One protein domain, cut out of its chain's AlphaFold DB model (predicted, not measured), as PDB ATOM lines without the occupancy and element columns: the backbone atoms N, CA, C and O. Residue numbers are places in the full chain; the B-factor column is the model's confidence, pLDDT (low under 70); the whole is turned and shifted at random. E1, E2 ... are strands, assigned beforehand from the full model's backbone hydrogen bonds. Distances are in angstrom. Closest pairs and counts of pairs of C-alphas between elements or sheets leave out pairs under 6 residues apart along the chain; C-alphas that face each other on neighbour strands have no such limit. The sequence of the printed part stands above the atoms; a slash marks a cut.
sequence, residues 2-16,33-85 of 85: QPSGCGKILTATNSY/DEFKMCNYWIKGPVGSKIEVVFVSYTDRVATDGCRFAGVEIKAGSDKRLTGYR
ATOM      1  N   GLN A   2     258.182  12.368  33.576       66.31
ATOM      2  CA  GLN A   2     257.398  11.244  33.047       66.31
ATOM      3  C   GLN A   2     258.380  10.118  32.665       66.31
ATOM      4  O   GLN A   2     259.395  10.433  32.042       66.31
ATOM      5  N   PRO A   3     258.136   8.852  33.048       73.56
ATOM      6  CA  PRO A   3     258.972   7.734  32.615       73.56
ATOM      7  C   PRO A   3     258.972   7.606  31.087       73.56
ATOM      8  O   PRO A   3     257.982   7.953  30.441       73.56
ATOM      9  N   SER A   4     260.062   7.097  30.515       76.19
ATOM     10  CA  SER A   4     260.107   6.743  29.094       76.19
ATOM     11  C   SER A   4     259.055   5.674  28.764       76.19
ATOM     12  O   SER A   4     258.706   4.848  29.606       76.19
ATOM     13  N   GLY A   5     258.531   5.702  27.535       84.00
ATOM     14  CA  GLY A   5     257.488   4.787  27.065       84.00
ATOM     15  C   GLY A   5     256.225   5.513  26.598       84.00
ATOM     16  O   GLY A   5     256.260   6.689  26.238       84.00
ATOM     17  N   CYS A   6     255.109   4.787  26.575       92.06
ATOM     18  CA  CYS A   6     253.788   5.303  26.216       92.06
ATOM     19  C   CYS A   6     253.078   5.976  27.405       92.06
ATOM     20  O   CYS A   6     253.530   5.937  28.553       92.06
ATOM     21  N   GLY A   7     251.928   6.587  27.118       92.81
ATOM     22  CA  GLY A   7     251.129   7.349  28.074       92.81
ATOM     23  C   GLY A   7     251.294   8.859  27.915       92.81
ATOM     24  O   GLY A   7     251.995   9.348  27.028       92.81
ATOM     25  N   LYS A   8     250.589   9.624  28.748       93.69
ATOM     26  CA  LYS A   8     250.542  11.091  28.654       93.69
ATOM     27  C   LYS A   8     250.110  11.738  29.961       93.69
ATOM     28  O   LYS A   8     249.569  11.090  30.858       93.69
ATOM     29  N   ILE A   9     250.317  13.048  30.040       93.81
ATOM     30  CA  ILE A   9     249.709  13.888  31.068       93.81
ATOM     31  C   ILE A   9     248.258  14.173  30.661       93.81
ATOM     32  O   ILE A   9     247.988  14.574  29.530       93.81
ATOM     33  N   LEU A  10     247.334  13.964  31.591       94.75
ATOM     34  CA  LEU A  10     245.909  14.237  31.451       94.75
ATOM     35  C   LEU A  10     245.497  15.279  32.487       94.75
ATOM     36  O   LEU A  10     245.955  15.236  33.626       94.75
ATOM     37  N   THR A  11     244.599  16.183  32.112       95.69
ATOM     38  CA  THR A  11     244.002  17.139  33.049       95.69
ATOM     39  C   THR A  11     242.588  16.687  33.377       95.69
ATOM     40  O   THR A  11     241.750  16.580  32.480       95.69
ATOM     41  N   ALA A  12     242.334  16.408  34.653       95.81
ATOM     42  CA  ALA A  12     241.009  16.088  35.155       95.81
ATOM     43  C   ALA A  12     240.102  17.323  35.090       95.81
ATOM     44  O   ALA A  12     240.529  18.451  35.349       95.81
ATOM     45  N   THR A  13     238.842  17.089  34.742       94.88
ATOM     46  CA  THR A  13     237.787  18.104  34.670       94.88
ATOM     47  C   THR A  13     236.609  17.697  35.545       94.88
ATOM     48  O   THR A  13     236.560  16.572  36.029       94.88
ATOM     49  N   ASN A  14     235.625  18.584  35.699       95.38
ATOM     50  CA  ASN A  14     234.395  18.289  36.448       95.38
ATOM     51  C   ASN A  14     233.472  17.271  35.747       95.38
ATOM     52  O   ASN A  14     232.433  16.912  36.287       95.38
ATOM     53  N   SER A  15     233.827  16.829  34.541       95.62
ATOM     54  CA  SER A  15     233.163  15.752  33.812       95.62
ATOM     55  C   SER A  15     234.132  14.604  33.540       95.62
ATOM     56  O   SER A  15     235.324  14.834  33.292       95.62
ATOM     57  N   TYR A  16     233.606  13.375  33.560       95.88
ATOM     58  CA  TYR A  16     234.369  12.186  33.194       95.88
ATOM     59  C   TYR A  16     234.816  12.260  31.738       95.88
ATOM     60  O   TYR A  16     234.076  12.681  30.846       95.88
ATOM     61  N   ASP A  33     258.072 -11.880  32.463       79.75
ATOM     62  CA  ASP A  33     258.662 -11.392  33.719       79.75
ATOM     63  C   ASP A  33     258.676  -9.854  33.777       79.75
ATOM     64  O   ASP A  33     258.567  -9.258  34.846       79.75
ATOM     65  N   GLU A  34     258.746  -9.206  32.608       85.25
ATOM     66  CA  GLU A  34     258.679  -7.754  32.462       85.25
ATOM     67  C   GLU A  34     257.383  -7.312  31.776       85.25
ATOM     68  O   GLU A  34     257.037  -7.754  30.673       85.25
ATOM     69  N   PHE A  35     256.686  -6.368  32.409       87.25
ATOM     70  CA  PHE A  35     255.509  -5.741  31.824       87.25
ATOM     71  C   PHE A  35     255.895  -4.626  30.851       87.25
ATOM     72  O   PHE A  35     256.712  -3.755  31.154       87.25
ATOM     73  N   LYS A  36     255.203  -4.574  29.708       89.94
ATOM     74  CA  LYS A  36     255.108  -3.341  28.919       89.94
ATOM     75  C   LYS A  36     254.223  -2.356  29.678       89.94
ATOM     76  O   LYS A  36     253.086  -2.685  29.999       89.94
ATOM     77  N   MET A  37     254.737  -1.159  29.948       91.12
ATOM     78  CA  MET A  37     254.049  -0.158  30.767       91.12
ATOM     79  C   MET A  37     253.757   1.114  29.969       91.12
ATOM     80  O   MET A  37     254.646   1.657  29.312       91.12
ATOM     81  N   CYS A  38     252.532   1.627  30.101       93.81
ATOM     82  CA  CYS A  38     252.175   2.994  29.727       93.81
ATOM     83  C   CYS A  38     251.857   3.788  30.995       93.81
ATOM     84  O   CYS A  38     251.063   3.350  31.826       93.81
ATOM     85  N   ASN A  39     252.473   4.960  31.149       93.62
ATOM     86  CA  ASN A  39     252.365   5.758  32.369       93.62
ATOM     87  C   ASN A  39     251.513   7.007  32.133       93.62
ATOM     88  O   ASN A  39     251.902   7.913  31.392       93.62
ATOM     89  N   TYR A  40     250.368   7.078  32.812       94.19
ATOM     90  CA  TYR A  40     249.434   8.197  32.727       94.19
ATOM     91  C   TYR A  40     249.507   9.078  33.970       94.19
ATOM     92  O   TYR A  40     249.370   8.606  35.096       94.19
ATOM     93  N   TRP A  41     249.689  10.381  33.762       92.88
ATOM     94  CA  TRP A  41     249.767  11.368  34.839       92.88
ATOM     95  C   TRP A  41     248.516  12.233  34.835       92.88
ATOM     96  O   TRP A  41     248.445  13.215  34.099       92.88
ATOM     97  N   ILE A  42     247.533  11.873  35.658       94.12
ATOM     98  CA  ILE A  42     246.291  12.638  35.783       94.12
ATOM     99  C   ILE A  42     246.496  13.750  36.814       94.12
ATOM    100  O   ILE A  42     246.852  13.490  37.962       94.12
ATOM    101  N   LYS A  43     246.302  15.000  36.396       94.06
ATOM    102  CA  LYS A  43     246.454  16.199  37.224       94.06
ATOM    103  C   LYS A  43     245.098  16.857  37.433       94.06
ATOM    104  O   LYS A  43     244.367  17.068  36.471       94.06
ATOM    105  N   GLY A  44     244.793  17.210  38.673       93.94
ATOM    106  CA  GLY A  44     243.632  18.013  39.041       93.94
ATOM    107  C   GLY A  44     244.066  19.366  39.610       93.94
ATOM    108  O   GLY A  44     245.244  19.540  39.943       93.94
ATOM    109  N   PRO A  45     243.140  20.328  39.737       93.56
ATOM    110  CA  PRO A  45     243.377  21.557  40.487       93.56
ATOM    111  C   PRO A  45     243.860  21.280  41.918       93.56
ATOM    112  O   PRO A  45     243.492  20.272  42.529       93.56
ATOM    113  N   VAL A  46     244.658  22.186  42.483       92.50
ATOM    114  CA  VAL A  46     245.097  22.086  43.886       92.50
ATOM    115  C   VAL A  46     243.874  22.048  44.808       92.50
ATOM    116  O   VAL A  46     242.925  22.802  44.615       92.50
ATOM    117  N   GLY A  47     243.885  21.145  45.791       92.62
ATOM    118  CA  GLY A  47     242.773  20.949  46.729       92.62
ATOM    119  C   GLY A  47     241.614  20.099  46.193       92.62
ATOM    120  O   GLY A  47     240.710  19.768  46.956       92.62
ATOM    121  N   SER A  48     241.638  19.707  44.915       93.88
ATOM    122  CA  SER A  48     240.645  18.789  44.346       93.88
ATOM    123  C   SER A  48     241.005  17.317  44.580       93.88
ATOM    124  O   SER A  48     242.153  16.970  44.872       93.88
ATOM    125  N   LYS A  49     240.009  16.440  44.416       93.00
ATOM    126  CA  LYS A  49     240.192  14.988  44.329       93.00
ATOM    127  C   LYS A  49     239.943  14.543  42.893       93.00
ATOM    128  O   LYS A  49     239.046  15.056  42.234       93.00
ATOM    129  N   ILE A  50     240.737  13.584  42.430       94.12
ATOM    130  CA  ILE A  50     240.547  12.936  41.133       94.12
ATOM    131  C   ILE A  50     239.818  11.623  41.380       94.12
ATOM    132  O   ILE A  50     240.250  10.824  42.212       94.12
ATOM    133  N   GLU A  51     238.742  11.403  40.639       94.94
ATOM    134  CA  GLU A  51     238.019  10.141  40.623       94.94
ATOM    135  C   GLU A  51     238.394   9.344  39.374       94.94
ATOM    136  O   GLU A  51     238.473   9.888  38.271       94.94
ATOM    137  N   VAL A  52     238.642   8.049  39.554       94.19
ATOM    138  CA  VAL A  52     238.949   7.117  38.469       94.19
ATOM    139  C   VAL A  52     237.961   5.966  38.557       94.19
ATOM    140  O   VAL A  52     237.879   5.299  39.586       94.19
ATOM    141  N   VAL A  53     237.234   5.738  37.467       95.62
ATOM    142  CA  VAL A  53     236.277   4.639  37.334       95.62
ATOM    143  C   VAL A  53     236.792   3.690  36.266       95.62
ATOM    144  O   VAL A  53     237.085   4.102  35.144       95.62
ATOM    145  N   PHE A  54     236.907   2.415  36.617       93.81
ATOM    146  CA  PHE A  54     237.264   1.374  35.668       93.81
ATOM    147  C   PHE A  54     236.019   0.898  34.931       93.81
ATOM    148  O   PHE A  54     235.090   0.385  35.547       93.81
ATOM    149  N   VAL A  55     235.998   1.110  33.615       95.75
ATOM    150  CA  VAL A  55     234.827   0.823  32.776       95.75
ATOM    151  C   VAL A  55     234.843  -0.626  32.296       95.75
ATOM    152  O   VAL A  55     233.873  -1.353  32.483       95.75
ATOM    153  N   SER A  56     235.941  -1.050  31.676       93.31
ATOM    154  CA  SER A  56     236.100  -2.397  31.138       93.31
ATOM    155  C   SER A  56     237.576  -2.736  30.940       93.31
ATOM    156  O   SER A  56     238.442  -1.859  30.935       93.31
ATOM    157  N   TYR A  57     237.848  -4.028  30.775       90.50
ATOM    158  CA  TYR A  57     239.160  -4.564  30.436       90.50
ATOM    159  C   TYR A  57     238.997  -5.710  29.441       90.50
ATOM    160  O   TYR A  57     237.909  -6.264  29.296       90.50
ATOM    161  N   THR A  58     240.093  -6.093  28.791       89.88
ATOM    162  CA  THR A  58     240.144  -7.301  27.963       89.88
ATOM    163  C   THR A  58     239.774  -8.539  28.783       89.88
ATOM    164  O   THR A  58     240.271  -8.724  29.892       89.88
ATOM    165  N   ASP A  59     238.950  -9.422  28.222       86.38
ATOM    166  CA  ASP A  59     238.569 -10.670  28.881       86.38
ATOM    167  C   ASP A  59     239.772 -11.584  29.169       86.38
ATOM    168  O   ASP A  59     240.780 -11.583  28.460       86.38
ATOM    169  N   ARG A  60     239.627 -12.435  30.194       84.31
ATOM    170  CA  ARG A  60     240.567 -13.516  30.573       84.31
ATOM    171  C   ARG A  60     241.957 -13.080  31.058       84.31
ATOM    172  O   ARG A  60     242.799 -13.942  31.285       84.31
ATOM    173  N   VAL A  61     242.199 -11.787  31.276       85.44
ATOM    174  CA  VAL A  61     243.468 -11.303  31.869       85.44
ATOM    175  C   VAL A  61     243.401 -11.146  33.391       85.44
ATOM    176  O   VAL A  61     244.433 -11.204  34.061       85.44
ATOM    177  N   ALA A  62     242.189 -11.000  33.941       86.38
ATOM    178  CA  ALA A  62     241.926 -10.904  35.375       86.38
ATOM    179  C   ALA A  62     242.129 -12.272  36.046       86.38
ATOM    180  O   ALA A  62     241.211 -13.078  36.180       86.38
ATOM    181  N   THR A  63     243.373 -12.544  36.416       86.69
ATOM    182  CA  THR A  63     243.819 -13.783  37.057       86.69
ATOM    183  C   THR A  63     244.538 -13.451  38.353       86.69
ATOM    184  O   THR A  63     244.953 -12.307  38.555       86.69
ATOM    185  N   ASP A  64     244.687 -14.443  39.230       86.06
ATOM    186  CA  ASP A  64     245.386 -14.241  40.496       86.06
ATOM    187  C   ASP A  64     246.796 -13.664  40.277       86.06
ATOM    188  O   ASP A  64     247.537 -14.088  39.379       86.06
ATOM    189  N   GLY A  65     247.119 -12.641  41.068       86.69
ATOM    190  CA  GLY A  65     248.361 -11.876  40.974       86.69
ATOM    191  C   GLY A  65     248.518 -10.981  39.736       86.69
ATOM    192  O   GLY A  65     249.615 -10.475  39.522       86.69
ATOM    193  N   CYS A  66     247.481 -10.783  38.908       88.62
ATOM    194  CA  CYS A  66     247.532  -9.928  37.708       88.62
ATOM    195  C   CYS A  66     248.694 -10.272  36.750       88.62
ATOM    196  O   CYS A  66     249.321  -9.394  36.158       88.62
ATOM    197  N   ARG A  67     248.997 -11.568  36.593       87.81
ATOM    198  CA  ARG A  67     250.223 -12.048  35.919       87.81
ATOM    199  C   ARG A  67     250.295 -11.773  34.414       87.81
ATOM    200  O   ARG A  67     251.376 -11.838  33.840       87.81
ATOM    201  N   PHE A  68     249.163 -11.503  33.765       88.00
ATOM    202  CA  PHE A  68     249.110 -11.234  32.322       88.00
ATOM    203  C   PHE A  68     248.998  -9.741  32.003       88.00
ATOM    204  O   PHE A  68     249.613  -9.265  31.052       88.00
ATOM    205  N   ALA A  69     248.210  -9.008  32.787       89.75
ATOM    206  CA  ALA A  69     248.020  -7.572  32.661       89.75
ATOM    207  C   ALA A  69     247.466  -7.006  33.973       89.75
ATOM    208  O   ALA A  69     246.828  -7.719  34.749       89.75
ATOM    209  N   GLY A  70     247.653  -5.706  34.183       90.50
ATOM    210  CA  GLY A  70     247.087  -5.004  35.324       90.50
ATOM    211  C   GLY A  70     247.069  -3.497  35.113       90.50
ATOM    212  O   GLY A  70     247.796  -2.961  34.277       90.50
ATOM    213  N   VAL A  71     246.232  -2.820  35.896       92.12
ATOM    214  CA  VAL A  71     246.286  -1.367  36.057       92.12
ATOM    215  C   VAL A  71     246.640  -1.064  37.501       92.12
ATOM    216  O   VAL A  71     246.000  -1.569  38.421       92.12
ATOM    217  N   GLU A  72     247.652  -0.226  37.696       91.50
ATOM    218  CA  GLU A  72     248.090   0.199  39.017       91.50
ATOM    219  C   GLU A  72     247.808   1.691  39.223       91.50
ATOM    220  O   GLU A  72     248.236   2.535  38.435       91.50
ATOM    221  N   ILE A  73     247.111   2.027  40.312       92.06
ATOM    222  CA  ILE A  73     246.880   3.415  40.719       92.06
ATOM    223  C   ILE A  73     247.929   3.823  41.754       92.06
ATOM    224  O   ILE A  73     248.047   3.210  42.816       92.06
ATOM    225  N   LYS A  74     248.657   4.903  41.452       90.75
ATOM    226  CA  LYS A  74     249.700   5.479  42.310       90.75
ATOM    227  C   LYS A  74     249.302   6.878  42.773       90.75
ATOM    228  O   LYS A  74     249.521   7.863  42.062       90.75
ATOM    229  N   ALA A  75     248.704   6.969  43.960       89.19
ATOM    230  CA  ALA A  75     248.164   8.225  44.489       89.19
ATOM    231  C   ALA A  75     249.104   8.946  45.472       89.19
ATOM    232  O   ALA A  75     249.051  10.173  45.567       89.19
ATOM    233  N   GLY A  76     249.993   8.215  46.157       85.38
ATOM    234  CA  GLY A  76     250.944   8.774  47.127       85.38
ATOM    235  C   GLY A  76     251.899   9.803  46.513       85.38
ATOM    236  O   GLY A  76     252.123   9.809  45.303       85.38
ATOM    237  N   SER A  77     252.461  10.705  47.326       85.25
ATOM    238  CA  SER A  77     253.394  11.748  46.858       85.25
ATOM    239  C   SER A  77     254.612  11.142  46.152       85.25
ATOM    240  O   SER A  77     254.948  11.568  45.043       85.25
ATOM    241  N   ASP A  78     255.187  10.090  46.739       87.44
ATOM    242  CA  ASP A  78     256.199   9.247  46.111       87.44
ATOM    243  C   ASP A  78     255.551   8.233  45.157       87.44
ATOM    244  O   ASP A  78     254.905   7.269  45.564       87.44
ATOM    245  N   LYS A  79     255.767   8.439  43.856       85.12
ATOM    246  CA  LYS A  79     255.220   7.592  42.788       85.12
ATOM    247  C   LYS A  79     255.977   6.275  42.600       85.12
ATOM    248  O   LYS A  79     255.626   5.499  41.719       85.12
ATOM    249  N   ARG A  80     257.006   5.999  43.400       83.88
ATOM    250  CA  ARG A  80     257.646   4.675  43.442       83.88
ATOM    251  C   ARG A  80     256.845   3.690  44.290       83.88
ATOM    252  O   ARG A  80     256.957   2.488  44.086       83.88
ATOM    253  N   LEU A  81     256.017   4.194  45.204       85.69
ATOM    254  CA  LEU A  81     255.169   3.381  46.067       85.69
ATOM    255  C   LEU A  81     253.883   2.960  45.343       85.69
ATOM    256  O   LEU A  81     253.485   3.563  44.338       85.69
ATOM    257  N   THR A  82     253.269   1.884  45.826       81.62
ATOM    258  CA  THR A  82     252.025   1.318  45.291       81.62
ATOM    259  C   THR A  82     250.861   1.622  46.239       81.62
ATOM    260  O   THR A  82     251.045   1.771  47.448       81.62
ATOM    261  N   GLY A  83     249.644   1.714  45.697       74.00
ATOM    262  CA  GLY A  83     248.424   1.890  46.486       74.00
ATOM    263  C   GLY A  83     248.080   3.335  46.881       74.00
ATOM    264  O   GLY A  83     248.644   4.312  46.382       74.00
ATOM    265  N   TYR A  84     247.068   3.445  47.750       68.75
ATOM    266  CA  TYR A  84     246.447   4.705  48.195       68.75
ATOM    267  C   TYR A  84     246.796   5.088  49.648       68.75
ATOM    268  O   TYR A  84     246.272   6.071  50.162       68.75
ATOM    269  N   ARG A  85     247.617   4.282  50.329       57.81
ATOM    270  CA  ARG A  85     247.965   4.481  51.745       57.81
ATOM    271  C   ARG A  85     249.015   5.567  51.943       57.81
ATOM    272  O   ARG A  85     249.892   5.702  51.062       57.81
TER     273      ARG A  85
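This is residues 2 to 16 and 33 to 85 of the 85 residues of an uncharacterized protein of Angiostrongylus costaricensis (UniProt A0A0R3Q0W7). This domain has little regular structure: long backbone runs pass back and forth along its longest axis, with the short strands E1 and E2 side by side. Residues 33 to 46 run one way, 48 to 60 fold back, and 67 to 75 return between those two runs. Of 68 printed residues, 6 are in named elements, E1 then E2, a parallel pair with no named helix, class all strand. The whole is loose, radius of gyration of the C-alphas 13.7 A, spanning 37 by 25 by 25 A.

Find C-alpha 9 at (249.709, 13.888, 31.068), where E1, residues 9 to 11, begins; it is 6.9 A long. E2, residues 41 to 43, is 6.3 A long and ends at C-alpha 43, (246.454, 16.199, 37.224).

E1 and E2 are parallel neighbours, 25 degrees between their directions. C-alphas 9 and 41 face each other at 4.5 A. Look for N 10 and O 41, within hydrogen-bond range at 2.8 A.

The C-alphas farthest apart, Asn 14 and Asp 33, are 38.4 A apart. Residues 17 to 32 are not printed; C-alphas 16 and 33 stand 33.9 A apart across this cut, which the link from E1 to E2 crosses. Residues 44 to 85 hold no named element. Residues 2, 84 and 85 have pLDDT under 70.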